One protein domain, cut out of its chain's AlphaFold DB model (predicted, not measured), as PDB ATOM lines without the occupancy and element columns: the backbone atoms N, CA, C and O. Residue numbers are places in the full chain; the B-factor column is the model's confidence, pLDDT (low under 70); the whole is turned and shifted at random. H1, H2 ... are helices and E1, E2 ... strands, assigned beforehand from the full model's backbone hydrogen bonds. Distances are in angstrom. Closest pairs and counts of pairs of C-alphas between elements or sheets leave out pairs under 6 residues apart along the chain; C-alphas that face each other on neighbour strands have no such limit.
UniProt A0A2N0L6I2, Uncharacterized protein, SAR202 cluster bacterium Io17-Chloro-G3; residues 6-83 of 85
ATOM      1  N   GLU A   6      -9.936  -0.395  42.877       96.00
ATOM      2  CA  GLU A   6     -10.669  -1.162  43.883       96.00
ATOM      3  C   GLU A   6     -11.883  -1.884  43.288       96.00
ATOM      4  O   GLU A   6     -12.064  -3.079  43.533       96.00
ATOM      5  N   ASP A   7     -12.680  -1.212  42.451       95.56
ATOM      6  CA  ASP A   7     -13.836  -1.842  41.801       95.56
ATOM      7  C   ASP A   7     -13.401  -2.957  40.843       95.56
ATOM      8  O   ASP A   7     -14.012  -4.027  40.803       95.56
ATOM      9  N   LYS A   8     -12.305  -2.743  40.097       95.50
ATOM     10  CA  LYS A   8     -11.708  -3.765  39.218       95.50
ATOM     11  C   LYS A   8     -11.259  -4.987  40.030       95.50
ATOM     12  O   LYS A   8     -11.502  -6.120  39.613       95.50
ATOM     13  N   TYR A   9     -10.648  -4.771  41.195       96.69
ATOM     14  CA  TYR A   9     -10.236  -5.848  42.097       96.69
ATOM     15  C   TYR A   9     -11.433  -6.631  42.649       96.69
ATOM     16  O   TYR A   9     -11.438  -7.863  42.604       96.69
ATOM     17  N   LEU A  10     -12.464  -5.936  43.139       97.00
ATOM     18  CA  LEU A  10     -13.669  -6.575  43.669       97.00
ATOM     19  C   LEU A  10     -14.389  -7.396  42.600       97.00
ATOM     20  O   LEU A  10     -14.818  -8.515  42.880       97.00
ATOM     21  N   LEU A  11     -14.461  -6.883  41.370       96.44
ATOM     22  CA  LEU A  11     -15.030  -7.602  40.235       96.44
ATOM     23  C   LEU A  11     -14.252  -8.890  39.936       96.44
ATOM     24  O   LEU A  11     -14.851  -9.956  39.810       96.44
ATOM     25  N   PHE A  12     -12.920  -8.810  39.870       96.88
ATOM     26  CA  PHE A  12     -12.076  -9.979  39.627       96.88
ATOM     27  C   PHE A  12     -12.211 -11.027  40.737       96.88
ATOM     28  O   PHE A  12     -12.348 -12.218  40.463       96.88
ATOM     29  N   LYS A  13     -12.242 -10.586  41.999       98.00
ATOM     30  CA  LYS A  13     -12.460 -11.471  43.145       98.00
ATOM     31  C   LYS A  13     -13.821 -12.165  43.072       98.00
ATOM     32  O   LYS A  13     -13.892 -13.377  43.251       98.00
ATOM     33  N   ALA A  14     -14.884 -11.420  42.772       97.88
ATOM     34  CA  ALA A  14     -16.225 -11.977  42.632       97.88
ATOM     35  C   ALA A  14     -16.297 -13.019  41.505       97.88
ATOM     36  O   ALA A  14     -16.924 -14.064  41.679       97.88
ATOM     37  N   GLN A  15     -15.609 -12.768  40.385       97.88
ATOM     38  CA  GLN A  15     -15.495 -13.728  39.290       97.88
ATOM     39  C   GLN A  15     -14.776 -15.006  39.739       97.88
ATOM     40  O   GLN A  15     -15.307 -16.099  39.560       97.88
ATOM     41  N   MET A  16     -13.620 -14.881  40.398       98.38
ATOM     42  CA  MET A  16     -12.887 -16.039  40.920       98.38
ATOM     43  C   MET A  16     -13.711 -16.862  41.918       98.38
ATOM     44  O   MET A  16     -13.682 -18.092  41.878       98.38
ATOM     45  N   ASP A  17     -14.448 -16.204  42.813       98.44
ATOM     46  CA  ASP A  17     -15.299 -16.882  43.792       98.44
ATOM     47  C   ASP A  17     -16.458 -17.628  43.111       98.44
ATOM     48  O   ASP A  17     -16.828 -18.727  43.539       98.44
ATOM     49  N   ALA A  18     -17.021 -17.062  42.040       98.25
ATOM     50  CA  ALA A  18     -18.038 -17.722  41.228       98.25
ATOM     51  C   ALA A  18     -17.470 -18.947  40.494       98.25
ATOM     52  O   ALA A  18     -18.046 -20.034  40.587       98.25
ATOM     53  N   ASP A  19     -16.311 -18.801  39.850       98.38
ATOM     54  CA  ASP A  19     -15.637 -19.884  39.124       98.38
ATOM     55  C   ASP A  19     -15.262 -21.035  40.061       98.38
ATOM     56  O   ASP A  19     -15.484 -22.209  39.751       98.38
ATOM     57  N   ARG A  20     -14.766 -20.713  41.261       98.38
ATOM     58  CA  ARG A  20     -14.467 -21.706  42.295       98.38
ATOM     59  C   ARG A  20     -15.711 -22.493  42.696       98.38
ATOM     60  O   ARG A  20     -15.667 -23.720  42.733       98.38
ATOM     61  N   LYS A  21     -16.826 -21.809  42.969       98.31
ATOM     62  CA  LYS A  21     -18.090 -22.472  43.332       98.31
ATOM     63  C   LYS A  21     -18.622 -23.349  42.202       98.31
ATOM     64  O   LYS A  21     -19.139 -24.430  42.473       98.31
ATOM     65  N   ALA A  22     -18.482 -22.913  40.951       98.19
ATOM     66  CA  ALA A  22     -18.866 -23.709  39.791       98.19
ATOM     67  C   ALA A  22     -18.032 -24.996  39.690       98.19
ATOM     68  O   ALA A  22     -18.591 -26.078  39.494       98.19
ATOM     69  N   LEU A  23     -16.714 -24.901  39.899       98.38
ATOM     70  CA  LEU A  23     -15.823 -26.060  39.917       98.38
ATOM     71  C   LEU A  23     -16.188 -27.039  41.043       98.38
ATOM     72  O   LEU A  23     -16.270 -28.247  40.816       98.38
ATOM     73  N   ASP A  24     -16.424 -26.529  42.251       98.44
ATOM     74  CA  ASP A  24     -16.777 -27.355  43.407       98.44
ATOM     75  C   ASP A  24     -18.125 -28.067  43.191       98.44
ATOM     76  O   ASP A  24     -18.250 -29.262  43.470       98.44
ATOM     77  N   ALA A  25     -19.111 -27.385  42.597       97.75
ATOM     78  CA  ALA A  25     -20.388 -27.990  42.224       97.75
ATOM     79  C   ALA A  25     -20.234 -29.080  41.148       97.75
ATOM     80  O   ALA A  25     -20.878 -30.129  41.228       97.75
ATOM     81  N   GLN A  26     -19.361 -28.867  40.157       97.75
ATOM     82  CA  GLN A  26     -19.076 -29.867  39.129       97.75
ATOM     83  C   GLN A  26     -18.435 -31.123  39.731       97.75
ATOM     84  O   GLN A  26     -18.849 -32.234  39.398       97.75
ATOM     85  N   LYS A  27     -17.470 -30.959  40.643       98.12
ATOM     86  CA  LYS A  27     -16.840 -32.081  41.356       98.12
ATOM     87  C   LYS A  27     -17.856 -32.860  42.184       98.12
ATOM     88  O   LYS A  27     -17.958 -34.070  42.023       98.12
ATOM     89  N   ALA A  28     -18.670 -32.165  42.979       96.50
ATOM     90  CA  ALA A  28     -19.719 -32.802  43.770       96.50
ATOM     91  C   ALA A  28     -20.708 -33.588  42.890       96.50
ATOM     92  O   ALA A  28     -21.087 -34.708  43.224       96.50
ATOM     93  N   SER A  29     -21.083 -33.039  41.730       94.88
ATOM     94  CA  SER A  29     -21.930 -33.733  40.752       94.88
ATOM     95  C   SER A  29     -21.277 -35.020  40.226       94.88
ATOM     96  O   SER A  29     -21.929 -36.063  40.166       94.88
ATOM     97  N   GLN A  30     -19.983 -34.981  39.896       96.19
ATOM     98  CA  GLN A  30     -19.238 -36.163  39.447       96.19
ATOM     99  C   GLN A  30     -19.114 -37.226  40.543       96.19
ATOM    100  O   GLN A  30     -19.246 -38.415  40.258       96.19
ATOM    101  N   ASP A  31     -18.893 -36.819  41.792       96.75
ATOM    102  CA  ASP A  31     -18.791 -37.750  42.917       96.75
ATOM    103  C   ASP A  31     -20.124 -38.456  43.185       96.75
ATOM    104  O   ASP A  31     -20.147 -39.672  43.386       96.75
ATOM    105  N   VAL A  32     -21.245 -37.734  43.081       94.50
ATOM    106  CA  VAL A  32     -22.589 -38.328  43.153       94.50
ATOM    107  C   VAL A  32     -22.818 -39.327  42.017       94.50
ATOM    108  O   VAL A  32     -23.314 -40.426  42.262       94.50
ATOM    109  N   GLN A  33     -22.427 -38.993  40.783       91.88
ATOM    110  CA  GLN A  33     -22.543 -39.912  39.642       91.88
ATOM    111  C   GLN A  33     -21.707 -41.180  39.839       91.88
ATOM    112  O   GLN A  33     -22.201 -42.283  39.602       91.88
ATOM    113  N   ARG A  34     -20.460 -41.043  40.314       94.69
ATOM    114  CA  ARG A  34     -19.582 -42.180  40.615       94.69
ATOM    115  C   ARG A  34     -20.200 -43.087  41.676       94.69
ATOM    116  O   ARG A  34     -20.244 -44.298  41.478       94.69
ATOM    117  N   LEU A  35     -20.695 -42.506  42.769       94.06
ATOM    118  CA  LEU A  35     -21.326 -43.265  43.846       94.06
ATOM    119  C   LEU A  35     -22.585 -43.992  43.358       94.06
ATOM    120  O   LEU A  35     -22.778 -45.158  43.689       94.06
ATOM    121  N   SER A  36     -23.411 -43.328  42.545       91.50
ATOM    122  CA  SER A  36     -24.606 -43.931  41.945       91.50
ATOM    123  C   SER A  36     -24.246 -45.159  41.114       91.50
ATOM    124  O   SER A  36     -24.805 -46.229  41.335       91.50
ATOM    125  N   LEU A  37     -23.250 -45.045  40.233       90.12
ATOM    126  CA  LEU A  37     -22.798 -46.159  39.400       90.12
ATOM    127  C   LEU A  37     -22.224 -47.315  40.236       90.12
ATOM    128  O   LEU A  37     -22.483 -48.483  39.954       90.12
ATOM    129  N   GLU A  38     -21.461 -47.007  41.288       93.44
ATOM    130  CA  GLU A  38     -20.930 -48.019  42.209       93.44
ATOM    131  C   GLU A  38     -22.055 -48.761  42.947       93.44
ATOM    132  O   GLU A  38     -21.966 -49.969  43.173       93.44
ATOM    133  N   MET A  39     -23.122 -48.056  43.332       91.00
ATOM    134  CA  MET A  39     -24.309 -48.668  43.930       91.00
ATOM    135  C   MET A  39     -25.055 -49.536  42.917       91.00
ATOM    136  O   MET A  39     -25.358 -50.687  43.215       91.00
ATOM    137  N   GLU A  40     -25.291 -49.038  41.706       92.19
ATOM    138  CA  GLU A  40     -25.954 -49.806  40.649       92.19
ATOM    139  C   GLU A  40     -25.189 -51.082  40.294       92.19
ATOM    140  O   GLU A  40     -25.801 -52.130  40.099       92.19
ATOM    141  N   TYR A  41     -23.856 -51.018  40.260       89.88
ATOM    142  CA  TYR A  41     -23.014 -52.193  40.073       89.88
ATOM    143  C   TYR A  41     -23.122 -53.166  41.253       89.88
ATOM    144  O   TYR A  41     -23.383 -54.351  41.046       89.88
ATOM    145  N   ARG A  42     -22.967 -52.681  42.495       93.19
ATOM    146  CA  ARG A  42     -23.034 -53.523  43.704       93.19
ATOM    147  C   ARG A  42     -24.368 -54.240  43.864       93.19
ATOM    148  O   ARG A  42     -24.385 -55.373  44.332       93.19
ATOM    149  N   TYR A  43     -25.459 -53.579  43.495       90.81
ATOM    150  CA  TYR A  43     -26.810 -54.120  43.609       90.81
ATOM    151  C   TYR A  43     -27.317 -54.773  42.318       90.81
ATOM    152  O   TYR A  43     -28.472 -55.171  42.266       90.81
ATOM    153  N   GLY A  44     -26.484 -54.895  41.278       87.75
ATOM    154  CA  GLY A  44     -26.861 -55.563  40.029       87.75
ATOM    155  C   GLY A  44     -27.906 -54.822  39.185       87.75
ATOM    156  O   GLY A  44     -28.358 -55.362  38.178       87.75
ATOM    157  N   LEU A  45     -28.247 -53.576  39.527       86.81
ATOM    158  CA  LEU A  45     -29.297 -52.791  38.864       86.81
ATOM    159  C   LEU A  45     -29.009 -52.596  37.369       86.81
ATOM    160  O   LEU A  45     -29.911 -52.700  36.539       86.81
ATOM    161  N   LEU A  46     -27.729 -52.426  37.011       82.94
ATOM    162  CA  LEU A  46     -27.295 -52.329  35.613       82.94
ATOM    163  C   LEU A  46     -27.685 -53.564  34.787       82.94
ATOM    164  O   LEU A  46     -28.029 -53.428  33.614       82.94
ATOM    165  N   ALA A  47     -27.631 -54.762  35.381       80.00
ATOM    166  CA  ALA A  47     -27.995 -56.010  34.709       80.00
ATOM    167  C   ALA A  47     -29.516 -56.162  34.572       80.00
ATOM    168  O   ALA A  47     -29.996 -56.709  33.583       80.00
ATOM    169  N   GLU A  48     -30.271 -55.623  35.528       82.88
ATOM    170  CA  GLU A  48     -31.737 -55.575  35.513       82.88
ATOM    171  C   GLU A  48     -32.287 -54.452  34.618       82.88
ATOM    172  O   GLU A  48     -33.499 -54.273  34.492       82.88
ATOM    173  N   GLY A  49     -31.403 -53.672  33.989       82.69
ATOM    174  CA  GLY A  49     -31.777 -52.535  33.158       82.69
ATOM    175  C   GLY A  49     -32.415 -51.394  33.952       82.69
ATOM    176  O   GLY A  49     -33.136 -50.573  33.377       82.69
ATOM    177  N   THR A  50     -32.150 -51.318  35.255       87.12
ATOM    178  CA  THR A  50     -32.610 -50.252  36.145       87.12
ATOM    179  C   THR A  50     -31.442 -49.370  36.594       87.12
ATOM    180  O   THR A  50     -30.273 -49.733  36.497       87.12
ATOM    181  N   THR A  51     -31.750 -48.148  37.016       90.38
ATOM    182  CA  THR A  51     -30.776 -47.126  37.423       90.38
ATOM    183  C   THR A  51     -31.330 -46.343  38.607       90.38
ATOM    184  O   THR A  51     -32.546 -46.264  38.800       90.38
ATOM    185  N   ILE A  52     -30.449 -45.772  39.416       90.94
ATOM    186  CA  ILE A  52     -30.797 -44.905  40.536       90.94
ATOM    187  C   ILE A  52     -30.921 -43.477  40.001       90.94
ATOM    188  O   ILE A  52     -29.998 -42.955  39.386       90.94
ATOM    189  N   ASP A  53     -32.043 -42.805  40.268       89.00
ATOM    190  CA  ASP A  53     -32.103 -41.347  40.135       89.00
ATOM    191  C   ASP A  53     -31.394 -40.718  41.348       89.00
ATOM    192  O   ASP A  53     -31.938 -40.777  42.458       89.00
ATOM    193  N   PRO A  54     -30.222 -40.080  41.176       83.69
ATOM    194  CA  PRO A  54     -29.470 -39.508  42.288       83.69
ATOM    195  C   PRO A  54     -30.161 -38.301  42.937       83.69
ATOM    196  O   PRO A  54     -29.799 -37.926  44.049       83.69
ATOM    197  N   ARG A  55     -31.152 -37.674  42.282       87.19
ATOM    198  CA  ARG A  55     -31.907 -36.547  42.853       87.19
ATOM    199  C   ARG A  55     -33.018 -36.995  43.792       87.19
ATOM    200  O   ARG A  55     -33.347 -36.265  44.720       87.19
ATOM    201  N   THR A  56     -33.616 -38.156  43.534       90.06
ATOM    202  CA  THR A  56     -34.752 -38.675  44.315       90.06
ATOM    203  C   THR A  56     -34.428 -39.945  45.094       90.06
ATOM    204  O   THR A  56     -35.273 -40.403  45.853       90.06
ATOM    205  N   ALA A  57     -33.235 -40.521  44.909       85.94
ATOM    206  CA  ALA A  57     -32.823 -41.810  45.468       85.94
ATOM    207  C   ALA A  57     -33.805 -42.958  45.146       85.94
ATOM    208  O   ALA A  57     -34.009 -43.868  45.945       85.94
ATOM    209  N   THR A  58     -34.435 -42.913  43.967       90.50
ATOM    210  CA  THR A  58     -35.406 -43.925  43.516       90.50
ATOM    211  C   THR A  58     -34.837 -44.762  42.385       90.50
ATOM    212  O   THR A  58     -34.207 -44.205  41.487       90.50
ATOM    213  N   ILE A  59     -35.151 -46.055  42.357       90.75
ATOM    214  CA  ILE A  59     -34.842 -46.928  41.221       90.75
ATOM    215  C   ILE A  59     -35.843 -46.653  40.095       90.75
ATOM    216  O   ILE A  59     -37.050 -46.566  40.328       90.75
ATOM    217  N   ARG A  60     -35.348 -46.497  38.869       88.12
ATOM    218  CA  ARG A  60     -36.157 -46.323  37.659       88.12
ATOM    219  C   ARG A  60     -35.666 -47.252  36.564       88.12
ATOM    220  O   ARG A  60     -34.483 -47.575  36.497       88.12
ATOM    221  N   ASN A  61     -36.566 -47.628  35.664       84.06
ATOM    222  CA  ASN A  61     -36.175 -48.330  34.449       84.06
ATOM    223  C   ASN A  61     -35.292 -47.403  33.616       84.06
ATOM    224  O   ASN A  61     -35.678 -46.275  33.300       84.06
ATOM    225  N   SER A  62     -34.106 -47.879  33.253       73.62
ATOM    226  CA  SER A  62     -33.273 -47.153  32.310       73.62
ATOM    227  C   SER A  62     -33.954 -47.218  30.938       73.62
ATOM    228  O   SER A  62     -34.281 -48.290  30.431       73.62
ATOM    229  N   ILE A  63     -34.180 -46.069  30.302       61.62
ATOM    230  CA  ILE A  63     -34.799 -46.009  28.963       61.62
ATOM    231  C   ILE A  63     -33.811 -46.509  27.871       61.62
ATOM    232  O   ILE A  63     -34.103 -46.459  26.682       61.62
ATOM    233  N   GLY A  64     -32.644 -47.059  28.241       55.69
ATOM    234  CA  GLY A  64     -31.560 -47.345  27.296       55.69
ATOM    235  C   GLY A  64     -30.610 -48.507  27.604       55.69
ATOM    236  O   GLY A  64     -29.693 -48.706  26.812       55.69
ATOM    237  N   ALA A  65     -30.785 -49.325  28.652       50.19
ATOM    238  CA  ALA A  65     -29.856 -50.440  28.935       50.19
ATOM    239  C   ALA A  65     -30.016 -51.675  28.018       50.19
ATOM    240  O   ALA A  65     -29.713 -52.797  28.410       50.19
ATOM    241  N   ARG A  66     -30.431 -51.489  26.759       50.16
ATOM    242  CA  ARG A  66     -30.223 -52.480  25.686       50.16
ATOM    243  C   ARG A  66     -29.048 -52.080  24.797       50.16
ATOM    244  O   ARG A  66     -29.123 -52.154  23.580       50.16
ATOM    245  N   SER A  67     -27.960 -51.635  25.411       46.28
ATOM    246  CA  SER A  67     -26.668 -51.551  24.733       46.28
ATOM    247  C   SER A  67     -25.545 -51.741  25.746       46.28
ATOM    248  O   SER A  67     -24.734 -50.852  25.994       46.28
ATOM    249  N   LEU A  68     -25.505 -52.932  26.346       49.66
ATOM    250  CA  LEU A  68     -24.262 -53.469  26.884       49.66
ATOM    251  C   LEU A  68     -23.317 -53.652  25.696       49.66
ATOM    252  O   LEU A  68     -23.590 -54.451  24.799       49.66
ATOM    253  N   ASN A  69     -22.240 -52.870  25.679       47.66
ATOM    254  CA  ASN A  69     -21.153 -52.970  24.713       47.66
ATOM    255  C   ASN A  69     -20.859 -54.440  24.345       47.66
ATOM    256  O   ASN A  69     -20.344 -55.205  25.157       47.66
ATOM    257  N   GLY A  70     -21.187 -54.821  23.107       46.22
ATOM    258  CA  GLY A  70     -20.662 -56.017  22.444       46.22
ATOM    259  C   GLY A  70     -21.207 -57.386  22.866       46.22
ATOM    260  O   GLY A  70     -20.693 -58.385  22.368       46.22
ATOM    261  N   ARG A  71     -22.233 -57.493  23.719       47.22
ATOM    262  CA  ARG A  71     -22.906 -58.784  23.958       47.22
ATOM    263  C   ARG A  71     -24.360 -58.716  23.536       47.22
ATOM    264  O   ARG A  71     -25.200 -58.158  24.233       47.22
ATOM    265  N   VAL A  72     -24.632 -59.318  22.381       51.47
ATOM    266  CA  VAL A  72     -25.990 -59.672  21.973       51.47
ATOM    267  C   VAL A  72     -26.584 -60.538  23.093       51.47
ATOM    268  O   VAL A  72     -25.961 -61.539  23.456       51.47
ATOM    269  N   PRO A  73     -27.736 -60.160  23.674       49.31
ATOM    270  CA  PRO A  73     -28.428 -60.992  24.646       49.31
ATOM    271  C   PRO A  73     -28.670 -62.380  24.050       49.31
ATOM    272  O   PRO A  73     -29.117 -62.499  22.908       49.31
ATOM    273  N   THR A  74     -28.369 -63.431  24.809       54.94
ATOM    274  CA  THR A  74     -28.563 -64.835  24.406       54.94
ATOM    275  C   THR A  74     -30.002 -65.137  23.987       54.94
ATOM    276  O   THR A  74     -30.226 -66.025  23.166       54.94
ATOM    277  N   ASP A  75     -30.962 -64.340  24.458       51.41
ATOM    278  CA  ASP A  75     -32.376 -64.440  24.094       51.41
ATOM    279  C   ASP A  75     -32.625 -64.092  22.619       51.41
ATOM    280  O   ASP A  75     -33.445 -64.730  21.959       51.41
ATOM    281  N   THR A  76     -31.853 -63.162  22.050       51.97
ATOM    282  CA  THR A  76     -31.903 -62.842  20.614       51.97
ATOM    283  C   THR A  76     -31.329 -63.984  19.766       51.97
ATOM    284  O   THR A  76     -31.756 -64.194  18.633       51.97
ATOM    285  N   LEU A  77     -30.380 -64.751  20.313       49.28
ATOM    286  CA  LEU A  77     -29.743 -65.879  19.630       49.28
ATOM    287  C   LEU A  77     -30.666 -67.110  19.637       49.28
ATOM    288  O   LEU A  77     -30.831 -67.746  18.603       49.28
ATOM    289  N   LEU A  78     -31.363 -67.382  20.746       50.78
ATOM    290  CA  LEU A  78     -32.381 -68.442  20.834       50.78
ATOM    291  C   LEU A  78     -33.581 -68.201  19.906       50.78
ATOM    292  O   LEU A  78     -34.111 -69.151  19.329       50.78
ATOM    293  N   MET A  79     -33.980 -66.941  19.710       51.47
ATOM    294  CA  MET A  79     -35.049 -66.587  18.769       51.47
ATOM    295  C   MET A  79     -34.620 -66.769  17.303       51.47
ATOM    296  O   MET A  79     -35.437 -67.164  16.476       51.47
ATOM    297  N   ALA A  80     -33.337 -66.550  16.989       51.81
ATOM    298  CA  ALA A  80     -32.775 -66.756  15.651       51.81
ATOM    299  C   ALA A  80     -32.547 -68.239  15.297       51.81
ATOM    300  O   ALA A  80     -32.570 -68.591  14.122       51.81
ATOM    301  N   ILE A  81     -32.345 -69.116  16.288       55.06
ATOM    302  CA  ILE A  81     -32.170 -70.563  16.057       55.06
ATOM    303  C   ILE A  81     -33.522 -71.261  15.808       55.06
ATOM    304  O   ILE A  81     -33.579 -72.252  15.087       55.06
ATOM    305  N   ASN A  82     -34.618 -70.732  16.361       54.56
ATOM    306  CA  ASN A  82     -35.925 -71.401  16.371       54.56
ATOM    307  C   ASN A  82     -36.947 -70.830  15.370       54.56
ATOM    308  O   ASN A  82     -38.141 -71.097  15.503       54.56
ATOM    309  N   GLY A  83     -36.521 -70.036  14.385       52.12
ATOM    310  CA  GLY A  83     -37.457 -69.340  13.502       52.12
ATOM    311  C   GLY A  83     -36.941 -69.071  12.097       52.12
ATOM    312  O   GLY A  83     -36.715 -67.915  11.779       52.12
TER     313      GLY A  83
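This is residues 6 to 83 of the 85 residues of an uncharacterized protein of SAR202 cluster bacterium Io17-Chloro-G3 (UniProt A0A2N0L6I2). A small hairpin of two short strands, E1 and E2, folds back beside the last part of one very long helix, H1, with E1 next to the helix at its residues 33 to 41. Residues 6 to 28 of H1 stick out from this small body as a long arm, and residues 69 to 83, with the short helix H2, stand free as a tail, so that arm and tail make the length. The printed part has 78 residues, with two named helices and two named strands in the order H1, E1, E2, H2; the two strands are antiparallel, and the class is mostly helix. The whole is extended, with a radius of gyration of the C-alphas of 21.8 A and spans of 80 by 22 by 17 A.

E1 is residues 50 to 53, beginning with C-alpha 50 at (-32.610, -50.252, 36.145). E2 is residues 58 to 61. H1 is residues 6 to 42 and measures 53.8 A from C-alpha 6 at (-10.669, -1.162, 43.883) to C-alpha 42 at (-23.034, -53.523, 43.704). H2 is residues 74 to 81, 10.7 A long, and its last C-alpha, that of Ile 81, is at (-32.170, -70.563, 16.057).

E1 and E2 form a hairpin, antiparallel neighbours with 140 degrees between their N-to-C directions. The C-alphas of Thr 50 and Asn 61, which face each other, are 4.4 A apart. N 51 and O 60 are within hydrogen-bond range at 2.8 A, and so are N 53 and O 58 at 2.9 A. The closest C-alphas of H1 and E1 are those of Glu 40 and Thr 51, 6.4 A apart, and 3 pairs of their C-alphas are within 8 A. H1 and E2 are apart. H2 is apart from H1 and from E1. In H1 and H2 every O i to N i+4 pair is within hydrogen-bond range.

The two C-alphas farthest apart, those of Glu 6 and Asn 82, are 79.6 A from each other. Without the stretches that stand free, the body has 40 residues, spans 25 by 17 by 16 A and has a radius of gyration of 9.7 A. The printed part has no cut. The link from E1 to E2 is tight, that from H1 to E1 is short, and that from E2 to H2 is long, with 12 residues, 62 to 73. The mean pLDDT of the printed part is 81.4; it is under 70 in residues 63 to 83, and the mean of H2 is 52.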